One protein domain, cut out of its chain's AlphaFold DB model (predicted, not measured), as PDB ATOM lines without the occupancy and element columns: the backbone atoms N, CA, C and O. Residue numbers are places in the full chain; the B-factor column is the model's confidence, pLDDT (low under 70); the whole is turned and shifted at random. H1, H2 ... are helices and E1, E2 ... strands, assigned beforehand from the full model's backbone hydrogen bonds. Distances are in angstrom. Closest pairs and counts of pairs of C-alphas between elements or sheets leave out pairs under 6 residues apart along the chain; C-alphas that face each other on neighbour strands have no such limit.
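This is residues 50 to 147 of the 529 residues of a protein of Streptomyces avermitilis (UniProt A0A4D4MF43). A small helical end and a far hairpin share this domain: helix H3 covers one face of a pair of parallel strands, E1 and E2, while H2 runs side by side with H3 and short H1 packs on H3. Away from these, at the opposite end of the longest axis, the strands E3 and E4 fold back on each other as an antiparallel hairpin, reached through the long unnamed stretch of residues 112 to 128. The printed part has 98 residues with three named helices and four named strands in the order H1, H2, E1, H3, E2, E3, E4; the class is mixed, helices and strands, with under half of the residues in named elements. It is compact, with a radius of gyration of the C-alphas of 14.4 A, and spans 46 by 31 by 20 A.

Start at H1, residues 50 to 54, which touches H3, residues 94 to 103; their closest C-alphas are those of Val 53 and Ala 95, 5.9 A apart. Next comes H2, residues 56 to 65, close to H1 but not clearly touching it. H2 touches H3, closest at the C-alphas of Ala 63 and Met 102, 6.3 A apart; they run the same way at a shallow tilt of 6 degrees. Then look at E1, residues 71 to 74, the parallel neighbour of E2, residues 108 to 111: N 72 and O 108 are within hydrogen-bond range at 3.0 A. E1, H3 and E2 form a strand-helix-strand unit, two parallel neighbour strands with a helix between them along the chain, and its crossover is right-handed. The closest C-alphas of E1 and H3 are those of Leu 72 and His 103, 6.8 A apart. Further on, E3, residues 129 to 132, and E4, residues 135 to 141, form a hairpin, with N 132 and O 138 at 2.8 A; E2 and E3 are apart. In H1, H2 and H3 every O i to N i+4 pair is within hydrogen-bond range.

Find C-alpha 50 at (91.792, 5.332, 1.822), where H1 begins. From C-alpha 56, H2 runs 14.3 A to C-alpha 65 at (86.446, 9.104, 22.873). E1 measures 9.8 A, H3 14.3 A, E2 10.1 A and E3 9.0 A. E4 runs 13.9 A and ends at C-alpha 141, (66.977, 1.485, -1.601).

The two C-alphas farthest apart are those of Lys 65 and Thr 134, 46.3 A. The printed part has no cut, and the links E1 to H3 and E2 to E3 are long. The mean pLDDT of the printed part is 82.7; look for values under 70 at residues 82 to 92 and at residue 119.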
ATOM      1  N   SER A  50      90.454   5.934   1.778       83.62
ATOM      2  CA  SER A  50      91.792   5.332   1.822       83.62
ATOM      3  C   SER A  50      92.556   5.718   3.090       83.62
ATOM      4  O   SER A  50      93.202   4.870   3.704       83.62
ATOM      5  N   ALA A  51      92.479   6.984   3.517       84.69
ATOM      6  CA  ALA A  51      93.112   7.427   4.756       84.69
ATOM      7  C   ALA A  51      92.441   6.818   5.996       84.69
ATOM      8  O   ALA A  51      93.161   6.483   6.941       84.69
ATOM      9  N   LEU A  52      91.116   6.632   5.953       84.69
ATOM     10  CA  LEU A  52      90.338   5.930   6.974       84.69
ATOM     11  C   LEU A  52      90.844   4.490   7.144       84.69
ATOM     12  O   LEU A  52      91.254   4.112   8.237       84.69
ATOM     13  N   VAL A  53      90.933   3.742   6.040       86.19
ATOM     14  CA  VAL A  53      91.426   2.353   6.018       86.19
ATOM     15  C   VAL A  53      92.903   2.239   6.407       86.19
ATOM     16  O   VAL A  53      93.319   1.258   7.006       86.19
ATOM     17  N   THR A  54      93.730   3.239   6.097       85.56
ATOM     18  CA  THR A  54      95.166   3.181   6.431       85.56
ATOM     19  C   THR A  54      95.431   3.396   7.926       85.56
ATOM     20  O   THR A  54      96.465   2.963   8.424       85.56
ATOM     21  N   ASN A  55      94.540   4.080   8.655       84.25
ATOM     22  CA  ASN A  55      94.758   4.435  10.065       84.25
ATOM     23  C   ASN A  55      93.547   4.095  10.945       84.25
ATOM     24  O   ASN A  55      93.121   4.915  11.758       84.25
ATOM     25  N   GLU A  56      92.991   2.900  10.765       86.44
ATOM     26  CA  GLU A  56      91.736   2.451  11.385       86.44
ATOM     27  C   GLU A  56      91.693   2.731  12.896       86.44
ATOM     28  O   GLU A  56      90.768   3.379  13.386       86.44
ATOM     29  N   SER A  57      92.748   2.343  13.623       87.31
ATOM     30  CA  SER A  57      92.851   2.517  15.077       87.31
ATOM     31  C   SER A  57      92.725   3.973  15.518       87.31
ATOM     32  O   SER A  57      92.044   4.260  16.496       87.31
ATOM     33  N   VAL A  58      93.320   4.914  14.780       87.12
ATOM     34  CA  VAL A  58      93.274   6.342  15.120       87.12
ATOM     35  C   VAL A  58      91.844   6.875  15.044       87.12
ATOM     36  O   VAL A  58      91.424   7.625  15.927       87.12
ATOM     37  N   PHE A  59      91.099   6.490  14.006       88.25
ATOM     38  CA  PHE A  59      89.717   6.933  13.826       88.25
ATOM     39  C   PHE A  59      88.773   6.271  14.826       88.25
ATOM     40  O   PHE A  59      87.924   6.963  15.386       88.25
ATOM     41  N   LEU A  60      88.948   4.978  15.105       90.00
ATOM     42  CA  LEU A  60      88.129   4.252  16.078       90.00
ATOM     43  C   LEU A  60      88.383   4.725  17.516       90.00
ATOM     44  O   LEU A  60      87.430   4.982  18.246       90.00
ATOM     45  N   GLU A  61      89.641   4.943  17.913       89.94
ATOM     46  CA  GLU A  61      89.980   5.542  19.214       89.94
ATOM     47  C   GLU A  61      89.365   6.939  19.367       89.94
ATOM     48  O   GLU A  61      88.836   7.290  20.428       89.94
ATOM     49  N   TRP A  62      89.426   7.756  18.308       87.62
ATOM     50  CA  TRP A  62      88.805   9.078  18.317       87.62
ATOM     51  C   TRP A  62      87.282   8.979  18.435       87.62
ATOM     52  O   TRP A  62      86.706   9.695  19.258       87.62
ATOM     53  N   ALA A  63      86.652   8.087  17.665       89.38
ATOM     54  CA  ALA A  63      85.209   7.872  17.665       89.38
ATOM     55  C   ALA A  63      84.723   7.412  19.044       89.38
ATOM     56  O   ALA A  63      83.818   8.030  19.600       89.38
ATOM     57  N   ALA A  64      85.404   6.440  19.658       90.75
ATOM     58  CA  ALA A  64      85.116   5.979  21.015       90.75
ATOM     59  C   ALA A  64      85.224   7.112  22.049       90.75
ATOM     60  O   ALA A  64      84.319   7.319  22.858       90.75
ATOM     61  N   LYS A  65      86.283   7.932  21.986       88.00
ATOM     62  CA  LYS A  65      86.446   9.104  22.873       88.00
ATOM     63  C   LYS A  65      85.353  10.171  22.675       88.00
ATOM     64  O   LYS A  65      85.100  10.988  23.569       88.00
ATOM     65  N   HIS A  66      84.721  10.205  21.504       84.69
ATOM     66  CA  HIS A  66      83.694  11.179  21.128       84.69
ATOM     67  C   HIS A  66      82.311  10.556  20.938       84.69
ATOM     68  O   HIS A  66      81.462  11.168  20.293       84.69
ATOM     69  N   GLN A  67      82.063   9.391  21.540       87.62
ATOM     70  CA  GLN A  67      80.812   8.658  21.379       87.62
ATOM     71  C   GLN A  67      79.584   9.546  21.627       87.62
ATOM     72  O   GLN A  67      79.509  10.274  22.619       87.62
ATOM     73  N   GLY A  68      78.631   9.508  20.695       83.62
ATOM     74  CA  GLY A  68      77.389  10.276  20.733       83.62
ATOM     75  C   GLY A  68      77.555  11.784  20.525       83.62
ATOM     76  O   GLY A  68      76.584  12.520  20.697       83.62
ATOM     77  N   ARG A  69      78.755  12.266  20.163       82.56
ATOM     78  CA  ARG A  69      79.065  13.704  20.022       82.56
ATOM     79  C   ARG A  69      79.470  14.128  18.610       82.56
ATOM     80  O   ARG A  69      79.898  15.265  18.429       82.56
ATOM     81  N   PHE A  70      79.349  13.250  17.617       84.44
ATOM     82  CA  PHE A  70      79.653  13.581  16.224       84.44
ATOM     83  C   PHE A  70      78.600  13.039  15.253       84.44
ATOM     84  O   PHE A  70      77.937  12.039  15.525       84.44
ATOM     85  N   LEU A  71      78.467  13.726  14.119       88.06
ATOM     86  CA  LEU A  71      77.738  13.265  12.941       88.06
ATOM     87  C   LEU A  71      78.741  12.587  12.004       88.06
ATOM     88  O   LEU A  71      79.747  13.200  11.642       88.06
ATOM     89  N   LEU A  72      78.468  11.348  11.612       91.75
ATOM     90  CA  LEU A  72      79.237  10.665  10.577       91.75
ATOM     91  C   LEU A  72      78.615  10.975   9.215       91.75
ATOM     92  O   LEU A  72      77.443  10.685   9.006       91.75
ATOM     93  N   VAL A  73      79.381  11.555   8.293       93.19
ATOM     94  CA  VAL A  73      78.935  11.791   6.913       93.19
ATOM     95  C   VAL A  73      79.783  10.944   5.975       93.19
ATOM     96  O   VAL A  73      81.006  11.085   5.958       93.19
ATOM     97  N   ALA A  74      79.139  10.063   5.214       92.19
ATOM     98  CA  ALA A  74      79.771   9.237   4.193       92.19
ATOM     99  C   ALA A  74      79.299   9.715   2.814       92.19
ATOM    100  O   ALA A  74      78.164   9.449   2.421       92.19
ATOM    101  N   ASP A  75      80.160  10.459   2.122       91.06
ATOM    102  CA  ASP A  75      79.904  10.956   0.769       91.06
ATOM    103  C   ASP A  75      80.334   9.935  -0.288       91.06
ATOM    104  O   ASP A  75      81.347   9.256  -0.122       91.06
ATOM    105  N   GLU A  76      79.578   9.844  -1.380       88.38
ATOM    106  CA  GLU A  76      79.722   8.803  -2.404       88.38
ATOM    107  C   GLU A  76      79.705   7.380  -1.793       88.38
ATOM    108  O   GLU A  76      80.556   6.525  -2.077       88.38
ATOM    109  N   ALA A  77      78.714   7.123  -0.930       89.38
ATOM    110  CA  ALA A  77      78.575   5.898  -0.139       89.38
ATOM    111  C   ALA A  77      78.508   4.604  -0.978       89.38
ATOM    112  O   ALA A  77      78.742   3.523  -0.441       89.38
ATOM    113  N   GLN A  78      78.284   4.677  -2.294       85.06
ATOM    114  CA  GLN A  78      78.411   3.536  -3.212       85.06
ATOM    115  C   GLN A  78      79.810   2.903  -3.248       85.06
ATOM    116  O   GLN A  78      79.953   1.734  -3.622       85.06
ATOM    117  N   PHE A  79      80.846   3.633  -2.820       84.38
ATOM    118  CA  PHE A  79      82.186   3.070  -2.623       84.38
ATOM    119  C   PHE A  79      82.340   2.323  -1.293       84.38
ATOM    120  O   PHE A  79      83.340   1.630  -1.096       84.38
ATOM    121  N   CYS A  80      81.360   2.426  -0.396       84.19
ATOM    122  CA  CYS A  80      81.301   1.704   0.864       84.19
ATOM    123  C   CYS A  80      80.301   0.552   0.759       84.19
ATOM    124  O   CYS A  80      79.118   0.683   1.061       84.19
ATOM    125  N   GLY A  81      80.810  -0.595   0.323       77.69
ATOM    126  CA  GLY A  81      80.055  -1.837   0.271       77.69
ATOM    127  C   GLY A  81      79.822  -2.481   1.621       77.69
ATOM    128  O   GLY A  81      80.760  -2.534   2.425       77.69
ATOM    129  N   ASP A  82      78.621  -3.020   1.813       69.88
ATOM    130  CA  ASP A  82      78.321  -3.911   2.925       69.88
ATOM    131  C   ASP A  82      78.778  -5.357   2.642       69.88
ATOM    132  O   ASP A  82      78.582  -5.870   1.542       69.88
ATOM    133  N   THR A  83      79.380  -6.016   3.633       63.31
ATOM    134  CA  THR A  83      79.563  -7.472   3.646       63.31
ATOM    135  C   THR A  83      78.303  -8.079   4.258       63.31
ATOM    136  O   THR A  83      78.143  -8.098   5.479       63.31
ATOM    137  N   THR A  84      77.384  -8.558   3.422       55.03
ATOM    138  CA  THR A  84      76.153  -9.227   3.883       55.03
ATOM    139  C   THR A  84      76.409 -10.606   4.496       55.03
ATOM    140  O   THR A  84      75.549 -11.113   5.207       55.03
ATOM    141  N   ASP A  85      77.588 -11.192   4.265       52.47
ATOM    142  CA  ASP A  85      78.004 -12.476   4.826       52.47
ATOM    143  C   ASP A  85      79.502 -12.426   5.219       52.47
ATOM    144  O   ASP A  85      80.370 -12.364   4.340       52.47
ATOM    145  N   PRO A  86      79.832 -12.392   6.528       46.38
ATOM    146  CA  PRO A  86      81.211 -12.417   7.017       46.38
ATOM    147  C   PRO A  86      81.974 -13.699   6.655       46.38
ATOM    148  O   PRO A  86      83.201 -13.648   6.557       46.38
ATOM    149  N   ASP A  87      81.267 -14.815   6.444       43.81
ATOM    150  CA  ASP A  87      81.844 -16.136   6.168       43.81
ATOM    151  C   ASP A  87      82.028 -16.387   4.659       43.81
ATOM    152  O   ASP A  87      82.924 -17.138   4.266       43.81
ATOM    153  N   ALA A  88      81.249 -15.721   3.796       49.44
ATOM    154  CA  ALA A  88      81.404 -15.809   2.338       49.44
ATOM    155  C   ALA A  88      82.596 -15.004   1.787       49.44
ATOM    156  O   ALA A  88      83.016 -15.229   0.654       49.44
ATOM    157  N   GLY A  89      83.142 -14.051   2.552       43.75
ATOM    158  CA  GLY A  89      84.346 -13.292   2.183       43.75
ATOM    159  C   GLY A  89      84.229 -12.378   0.950       43.75
ATOM    160  O   GLY A  89      85.205 -11.713   0.601       43.75
ATOM    161  N   GLU A  90      83.065 -12.294   0.300       50.62
ATOM    162  CA  GLU A  90      82.868 -11.563  -0.956       50.62
ATOM    163  C   GLU A  90      81.781 -10.475  -0.834       50.62
ATOM    164  O   GLU A  90      80.673 -10.724  -0.370       50.62
ATOM    165  N   GLY A  91      82.100  -9.248  -1.272       53.62
ATOM    166  CA  GLY A  91      81.126  -8.173  -1.554       53.62
ATOM    167  C   GLY A  91      81.284  -6.871  -0.753       53.62
ATOM    168  O   GLY A  91      81.015  -5.784  -1.278       53.62
ATOM    169  N   GLY A  92      81.778  -6.952   0.484       68.12
ATOM    170  CA  GLY A  92      81.994  -5.792   1.354       68.12
ATOM    171  C   GLY A  92      83.322  -5.078   1.108       68.12
ATOM    172  O   GLY A  92      84.310  -5.670   0.673       68.12
ATOM    173  N   THR A  93      83.373  -3.780   1.414       81.62
ATOM    174  CA  THR A  93      84.625  -3.006   1.341       81.62
ATOM    175  C   THR A  93      85.191  -2.770   2.732       81.62
ATOM    176  O   THR A  93      84.453  -2.549   3.691       81.62
ATOM    177  N   ARG A  94      86.521  -2.710   2.846       85.25
ATOM    178  CA  ARG A  94      87.189  -2.380   4.113       85.25
ATOM    179  C   ARG A  94      86.771  -1.005   4.652       85.25
ATOM    180  O   ARG A  94      86.613  -0.830   5.854       85.25
ATOM    181  N   ALA A  95      86.517  -0.050   3.753       87.38
ATOM    182  CA  ALA A  95      85.949   1.248   4.105       87.38
ATOM    183  C   ALA A  95      84.526   1.119   4.678       87.38
ATOM    184  O   ALA A  95      84.245   1.714   5.712       87.38
ATOM    185  N   GLY A  96      83.659   0.311   4.060       88.88
ATOM    186  CA  GLY A  96      82.311   0.031   4.564       88.88
ATOM    187  C   GLY A  96      82.323  -0.597   5.959       88.88
ATOM    188  O   GLY A  96      81.637  -0.110   6.854       88.88
ATOM    189  N   ALA A  97      83.180  -1.594   6.196       88.25
ATOM    190  CA  ALA A  97      83.330  -2.204   7.519       88.25
ATOM    191  C   ALA A  97      83.722  -1.181   8.604       88.25
ATOM    192  O   ALA A  97      83.185  -1.206   9.710       88.25
ATOM    193  N   LEU A  98      84.617  -0.240   8.287       89.00
ATOM    194  CA  LEU A  98      84.999   0.827   9.216       89.00
ATOM    195  C   LEU A  98      83.894   1.860   9.414       89.00
ATOM    196  O   LEU A  98      83.707   2.325  10.534       89.00
ATOM    197  N   ILE A  99      83.145   2.205   8.365       91.19
ATOM    198  CA  ILE A  99      81.980   3.088   8.481       91.19
ATOM    199  C   ILE A  99      80.932   2.476   9.416       91.19
ATOM    200  O   ILE A  99      80.423   3.193  10.274       91.19
ATOM    201  N   LYS A 100      80.686   1.161   9.341       90.69
ATOM    202  CA  LYS A 100      79.830   0.453  10.309       90.69
ATOM    203  C   LYS A 100      80.349   0.567  11.739       90.69
ATOM    204  O   LYS A 100      79.597   0.913  12.635       90.69
ATOM    205  N   GLN A 101      81.642   0.345  11.959       92.38
ATOM    206  CA  GLN A 101      82.219   0.480  13.301       92.38
ATOM    207  C   GLN A 101      82.155   1.922  13.823       92.38
ATOM    208  O   GLN A 101      81.882   2.147  14.996       92.38
ATOM    209  N   MET A 102      82.390   2.918  12.965       91.75
ATOM    210  CA  MET A 102      82.270   4.327  13.345       91.75
ATOM    211  C   MET A 102      80.822   4.735  13.628       91.75
ATOM    212  O   MET A 102      80.602   5.574  14.501       91.75
ATOM    213  N   HIS A 103      79.856   4.154  12.912       92.94
ATOM    214  CA  HIS A 103      78.429   4.383  13.117       92.94
ATOM    215  C   HIS A 103      77.997   4.065  14.553       92.94
ATOM    216  O   HIS A 103      77.310   4.889  15.150       92.94
ATOM    217  N   GLU A 104      78.500   2.978  15.150       94.62
ATOM    218  CA  GLU A 104      78.210   2.594  16.547       94.62
ATOM    219  C   GLU A 104      78.578   3.679  17.576       94.62
ATOM    220  O   GLU A 104      77.996   3.768  18.659       94.62
ATOM    221  N   TYR A 105      79.553   4.532  17.250       92.94
ATOM    222  CA  TYR A 105      79.952   5.650  18.101       92.94
ATOM    223  C   TYR A 105      79.294   6.974  17.707       92.94
ATOM    224  O   TYR A 105      79.297   7.919  18.502       92.94
ATOM    225  N   ALA A 106      78.776   7.089  16.487       90.31
ATOM    226  CA  ALA A 106      78.207   8.325  15.977       90.31
ATOM    227  C   ALA A 106      76.865   8.637  16.658       90.31
ATOM    228  O   ALA A 106      76.125   7.751  17.073       90.31
ATOM    229  N   ARG A 107      76.515   9.924  16.763       88.81
ATOM    230  CA  ARG A 107      75.170  10.326  17.210       88.81
ATOM    231  C   ARG A 107      74.128  10.061  16.128       88.81
ATOM    232  O   ARG A 107      73.027   9.619  16.429       88.81
ATOM    233  N   HIS A 108      74.494  10.383  14.891       87.88
ATOM    234  CA  HIS A 108      73.734  10.141  13.672       87.88
ATOM    235  C   HIS A 108      74.715   9.835  12.542       87.88
ATOM    236  O   HIS A 108      75.889  10.214  12.607       87.88
ATOM    237  N   THR A 109      74.231   9.167  11.498       90.81
ATOM    238  CA  THR A 109      74.985   8.917  10.267       90.81
ATOM    239  C   THR A 109      74.177   9.400   9.073       90.81
ATOM    240  O   THR A 109      72.989   9.113   8.980       90.81
ATOM    241  N   LEU A 110      74.825  10.144   8.183       92.50
ATOM    242  CA  LEU A 110      74.273  10.608   6.919       92.50
ATOM    243  C   LEU A 110      75.066   9.965   5.782       92.50
ATOM    244  O   LEU A 110      76.269  10.194   5.651       92.50
ATOM    245  N   LEU A 111      74.384   9.171   4.965       91.62
ATOM    246  CA  LEU A 111      74.940   8.599   3.745       91.62
ATOM    247  C   LEU A 111      74.474   9.441   2.561       91.62
ATOM    248  O   LEU A 111      73.279   9.702   2.424       91.62
ATOM    249  N   LEU A 112      75.410   9.852   1.714       92.31
ATOM    250  CA  LEU A 112      75.132  10.574   0.480       92.31
ATOM    251  C   LEU A 112      75.629   9.724  -0.685       92.31
ATOM    252  O   LEU A 112      76.745   9.211  -0.661       92.31
ATOM    253  N   THR A 113      74.796   9.556  -1.704       88.12
ATOM    254  CA  THR A 113      75.156   8.822  -2.916       88.12
ATOM    255  C   THR A 113      74.495   9.468  -4.124       88.12
ATOM    256  O   THR A 113      73.334   9.867  -4.065       88.12
ATOM    257  N   GLY A 114      75.234   9.565  -5.229       84.31
ATOM    258  CA  GLY A 114      74.655   9.903  -6.531       84.31
ATOM    259  C   GLY A 114      74.057   8.694  -7.258       84.31
ATOM    260  O   GLY A 114      73.437   8.857  -8.305       84.31
ATOM    261  N   THR A 115      74.281   7.479  -6.749       82.75
ATOM    262  CA  THR A 115      73.933   6.223  -7.419       82.75
ATOM    263  C   THR A 115      73.397   5.215  -6.392       82.75
ATOM    264  O   THR A 115      74.176   4.694  -5.589       82.75
ATOM    265  N   PRO A 116      72.087   4.909  -6.385       77.69
ATOM    266  CA  PRO A 116      71.488   4.054  -5.352       77.69
ATOM    267  C   PRO A 116      71.971   2.595  -5.417       77.69
ATOM    268  O   PRO A 116      71.877   1.866  -4.433       77.69
ATOM    269  N   ASN A 117      72.529   2.186  -6.560       79.38
ATOM    270  CA  ASN A 117      73.068   0.853  -6.794       79.38
ATOM    271  C   ASN A 117      74.597   0.895  -6.875       79.38
ATOM    272  O   ASN A 117      75.176   1.834  -7.430       79.38
ATOM    273  N   ARG A 118      75.250  -0.151  -6.358       78.00
ATOM    274  CA  ARG A 118      76.686  -0.376  -6.557       78.00
ATOM    275  C   ARG A 118      76.921  -1.135  -7.860       78.00
ATOM    276  O   ARG A 118      76.115  -1.967  -8.261       78.00
ATOM    277  N   ALA A 119      78.077  -0.909  -8.478       69.12
ATOM    278  CA  ALA A 119      78.451  -1.569  -9.731       69.12
ATOM    279  C   ALA A 119      78.636  -3.097  -9.608       69.12
ATOM    280  O   ALA A 119      78.614  -3.797 -10.617       69.12
ATOM    281  N   ASP A 120      78.839  -3.612  -8.392       73.75
ATOM    282  CA  ASP A 120      78.908  -5.042  -8.068       73.75
ATOM    283  C   ASP A 120      77.556  -5.616  -7.597       73.75
ATOM    284  O   ASP A 120      77.504  -6.758  -7.150       73.75
ATOM    285  N   ASN A 121      76.466  -4.843  -7.713       75.44
ATOM    286  CA  ASN A 121      75.103  -5.177  -7.273       75.44
ATOM    287  C   ASN A 121      74.959  -5.484  -5.775       75.44
ATOM    288  O   ASN A 121      73.928  -5.997  -5.343       75.44
ATOM    289  N   GLN A 122      75.970  -5.163  -4.976       79.38
ATOM    290  CA  GLN A 122      75.915  -5.315  -3.531       79.38
ATOM    291  C   GLN A 122      75.209  -4.122  -2.881       79.38
ATOM    292  O   GLN A 122      75.129  -3.026  -3.446       79.38
ATOM    293  N   ARG A 123      74.742  -4.324  -1.648       84.69
ATOM    294  CA  ARG A 123      74.069  -3.283  -0.863       84.69
ATOM    295  C   ARG A 123      75.029  -2.170  -0.437       84.69
ATOM    296  O   ARG A 123      76.226  -2.392  -0.215       84.69
ATOM    297  N   LEU A 124      74.484  -0.963  -0.319       86.94
ATOM    298  CA  LEU A 124      75.151   0.166   0.320       86.94
ATOM    299  C   LEU A 124      75.292  -0.109   1.819       86.94
ATOM    300  O   LEU A 124      74.403  -0.682   2.449       86.94
ATOM    301  N   VAL A 125      76.418   0.306   2.392       88.06
ATOM    302  CA  VAL A 125      76.664   0.187   3.832       88.06
ATOM    303  C   VAL A 125      75.574   0.902   4.637       88.06
ATOM    304  O   VAL A 125      75.227   2.027   4.302       88.06
ATOM    305  N   LEU A 126      75.066   0.276   5.709       88.00
ATOM    306  CA  LEU A 126      74.062   0.856   6.630       88.00
ATOM    307  C   LEU A 126      72.737   1.284   5.966       88.00
ATOM    308  O   LEU A 126      71.991   2.061   6.556       88.00
ATOM    309  N   ALA A 127      72.460   0.823   4.748       88.81
ATOM    310  CA  ALA A 127      71.249   1.176   4.026       88.81
ATOM    311  C   ALA A 127      70.178   0.087   4.140       88.81
ATOM    312  O   ALA A 127      70.477  -1.108   4.067       88.81
ATOM    313  N   ASP A 128      68.930   0.528   4.243       85.81
ATOM    314  CA  ASP A 128      67.757  -0.336   4.239       85.81
ATOM    315  C   ASP A 128      67.214  -0.518   2.819       85.81
ATOM    316  O   ASP A 128      67.362   0.345   1.948       85.81
ATOM    317  N   TYR A 129      66.587  -1.667   2.588       88.06
ATOM    318  CA  TYR A 129      66.049  -2.054   1.291       88.06
ATOM    319  C   TYR A 129      64.663  -2.672   1.458       88.06
ATOM    320  O   TYR A 129      64.444  -3.471   2.369       88.06
ATOM    321  N   GLU A 130      63.754  -2.334   0.549       89.00
ATOM    322  CA  GLU A 130      62.398  -2.881   0.487       89.00
ATOM    323  C   GLU A 130      62.165  -3.614  -0.845       89.00
ATOM    324  O   GLU A 130      62.783  -3.262  -1.853       89.00
ATOM    325  N   PRO A 131      61.277  -4.625  -0.901       88.31
ATOM    326  CA  PRO A 131      60.930  -5.286  -2.157       88.31
ATOM    327  C   PRO A 131      60.370  -4.298  -3.189       88.31
ATOM    328  O   PRO A 131      59.530  -3.454  -2.872       88.31
ATOM    329  N   HIS A 132      60.789  -4.425  -4.447       85.44
ATOM    330  CA  HIS A 132      60.305  -3.572  -5.527       85.44
ATOM    331  C   HIS A 132      58.796  -3.796  -5.749       85.44
ATOM    332  O   HIS A 132      58.370  -4.950  -5.876       85.44
ATOM    333  N   PRO A 133      57.976  -2.732  -5.889       80.88
ATOM    334  CA  PRO A 133      56.512  -2.845  -5.927       80.88
ATOM    335  C   PRO A 133      55.953  -3.782  -7.006       80.88
ATOM    336  O   PRO A 133      54.901  -4.389  -6.823       80.88
ATOM    337  N   THR A 134      56.642  -3.897  -8.144       83.31
ATOM    338  CA  THR A 134      56.204  -4.712  -9.293       83.31
ATOM    339  C   THR A 134      57.049  -5.961  -9.545       83.31
ATOM    340  O   THR A 134      56.672  -6.782 -10.380       83.31
ATOM    341  N   ASP A 135      58.185  -6.118  -8.863       83.12
ATOM    342  CA  ASP A 135      59.091  -7.258  -9.047       83.12
ATOM    343  C   ASP A 135      59.658  -7.675  -7.683       83.12
ATOM    344  O   ASP A 135      60.692  -7.158  -7.268       83.12
ATOM    345  N   PRO A 136      59.025  -8.630  -6.981       80.88
ATOM    346  CA  PRO A 136      59.451  -9.043  -5.642       80.88
ATOM    347  C   PRO A 136      60.876  -9.612  -5.574       80.88
ATOM    348  O   PRO A 136      61.392  -9.819  -4.479       80.88
ATOM    349  N   LYS A 137      61.504  -9.920  -6.719       80.56
ATOM    350  CA  LYS A 137      62.898 -10.387  -6.789       80.56
ATOM    351  C   LYS A 137      63.908  -9.243  -6.819       80.56
ATOM    352  O   LYS A 137      65.108  -9.501  -6.758       80.56
ATOM    353  N   ARG A 138      63.440  -8.005  -6.965       79.31
ATOM    354  CA  ARG A 138      64.261  -6.799  -6.900       79.31
ATOM    355  C   ARG A 138      64.006  -6.096  -5.586       79.31
ATOM    356  O   ARG A 138      62.903  -6.131  -5.054       79.31
ATOM    357  N   GLU A 139      65.030  -5.416  -5.109       82.81
ATOM    358  CA  GLU A 139      64.948  -4.564  -3.935       82.81
ATOM    359  C   GLU A 139      65.246  -3.122  -4.333       82.81
ATOM    360  O   GLU A 139      65.973  -2.865  -5.297       82.81
ATOM    361  N   VAL A 140      64.662  -2.184  -3.601       85.19
ATOM    362  CA  VAL A 140      64.820  -0.745  -3.796       85.19
ATOM    363  C   VAL A 140      65.402  -0.157  -2.525       85.19
ATOM    364  O   VAL A 140      64.989  -0.509  -1.423       85.19
ATOM    365  N   LEU A 141      66.381   0.730  -2.694       87.19
ATOM    366  CA  LEU A 141      66.977   1.485  -1.601       87.19
ATOM    367  C   LEU A 141      65.909   2.341  -0.911       87.19
ATOM    368  O   LEU A 141      65.282   3.182  -1.558       87.19
ATOM    369  N   VAL A 142      65.767   2.187   0.403       86.94
ATOM    370  CA  VAL A 142      64.964   3.098   1.218       86.94
ATOM    371  C   VAL A 142      65.769   4.375   1.433       86.94
ATOM    372  O   VAL A 142      66.811   4.377   2.091       86.94
ATOM    373  N   HIS A 143      65.300   5.478   0.857       85.56
ATOM    374  CA  HIS A 143      65.949   6.779   0.968       85.56
ATOM    375  C   HIS A 143      65.124   7.742   1.831       85.56
ATOM    376  O   HIS A 143      63.923   7.918   1.639       85.56
ATOM    377  N   HIS A 144      65.791   8.439   2.751       85.06
ATOM    378  CA  HIS A 144      65.153   9.479   3.570       85.06
ATOM    379  C   HIS A 144      64.846  10.753   2.772       85.06
ATOM    380  O   HIS A 144      63.907  11.477   3.086       85.06
ATOM    381  N   ALA A 145      65.658  11.037   1.753       87.25
ATOM    382  CA  ALA A 145      65.489  12.148   0.829       87.25
ATOM    383  C   ALA A 145      66.117  11.776  -0.519       87.25
ATOM    384  O   ALA A 145      67.154  11.111  -0.556       87.25
ATOM    385  N   GLU A 146      65.509  12.229  -1.612       86.94
ATOM    386  CA  GLU A 146      65.985  11.978  -2.970       86.94
ATOM    387  C   GLU A 146      65.833  13.247  -3.816       86.94
ATOM    388  O   GLU A 146      64.793  13.906  -3.797       86.94
ATOM    389  N   ALA A 147      66.876  13.583  -4.575       87.44
ATOM    390  CA  ALA A 147      66.834  14.633  -5.583       87.44
ATOM    391  C   ALA A 147      67.121  14.016  -6.952       87.44
ATOM    392  O   ALA A 147      68.241  13.580  -7.223       87.44
TER     393      ALA A 147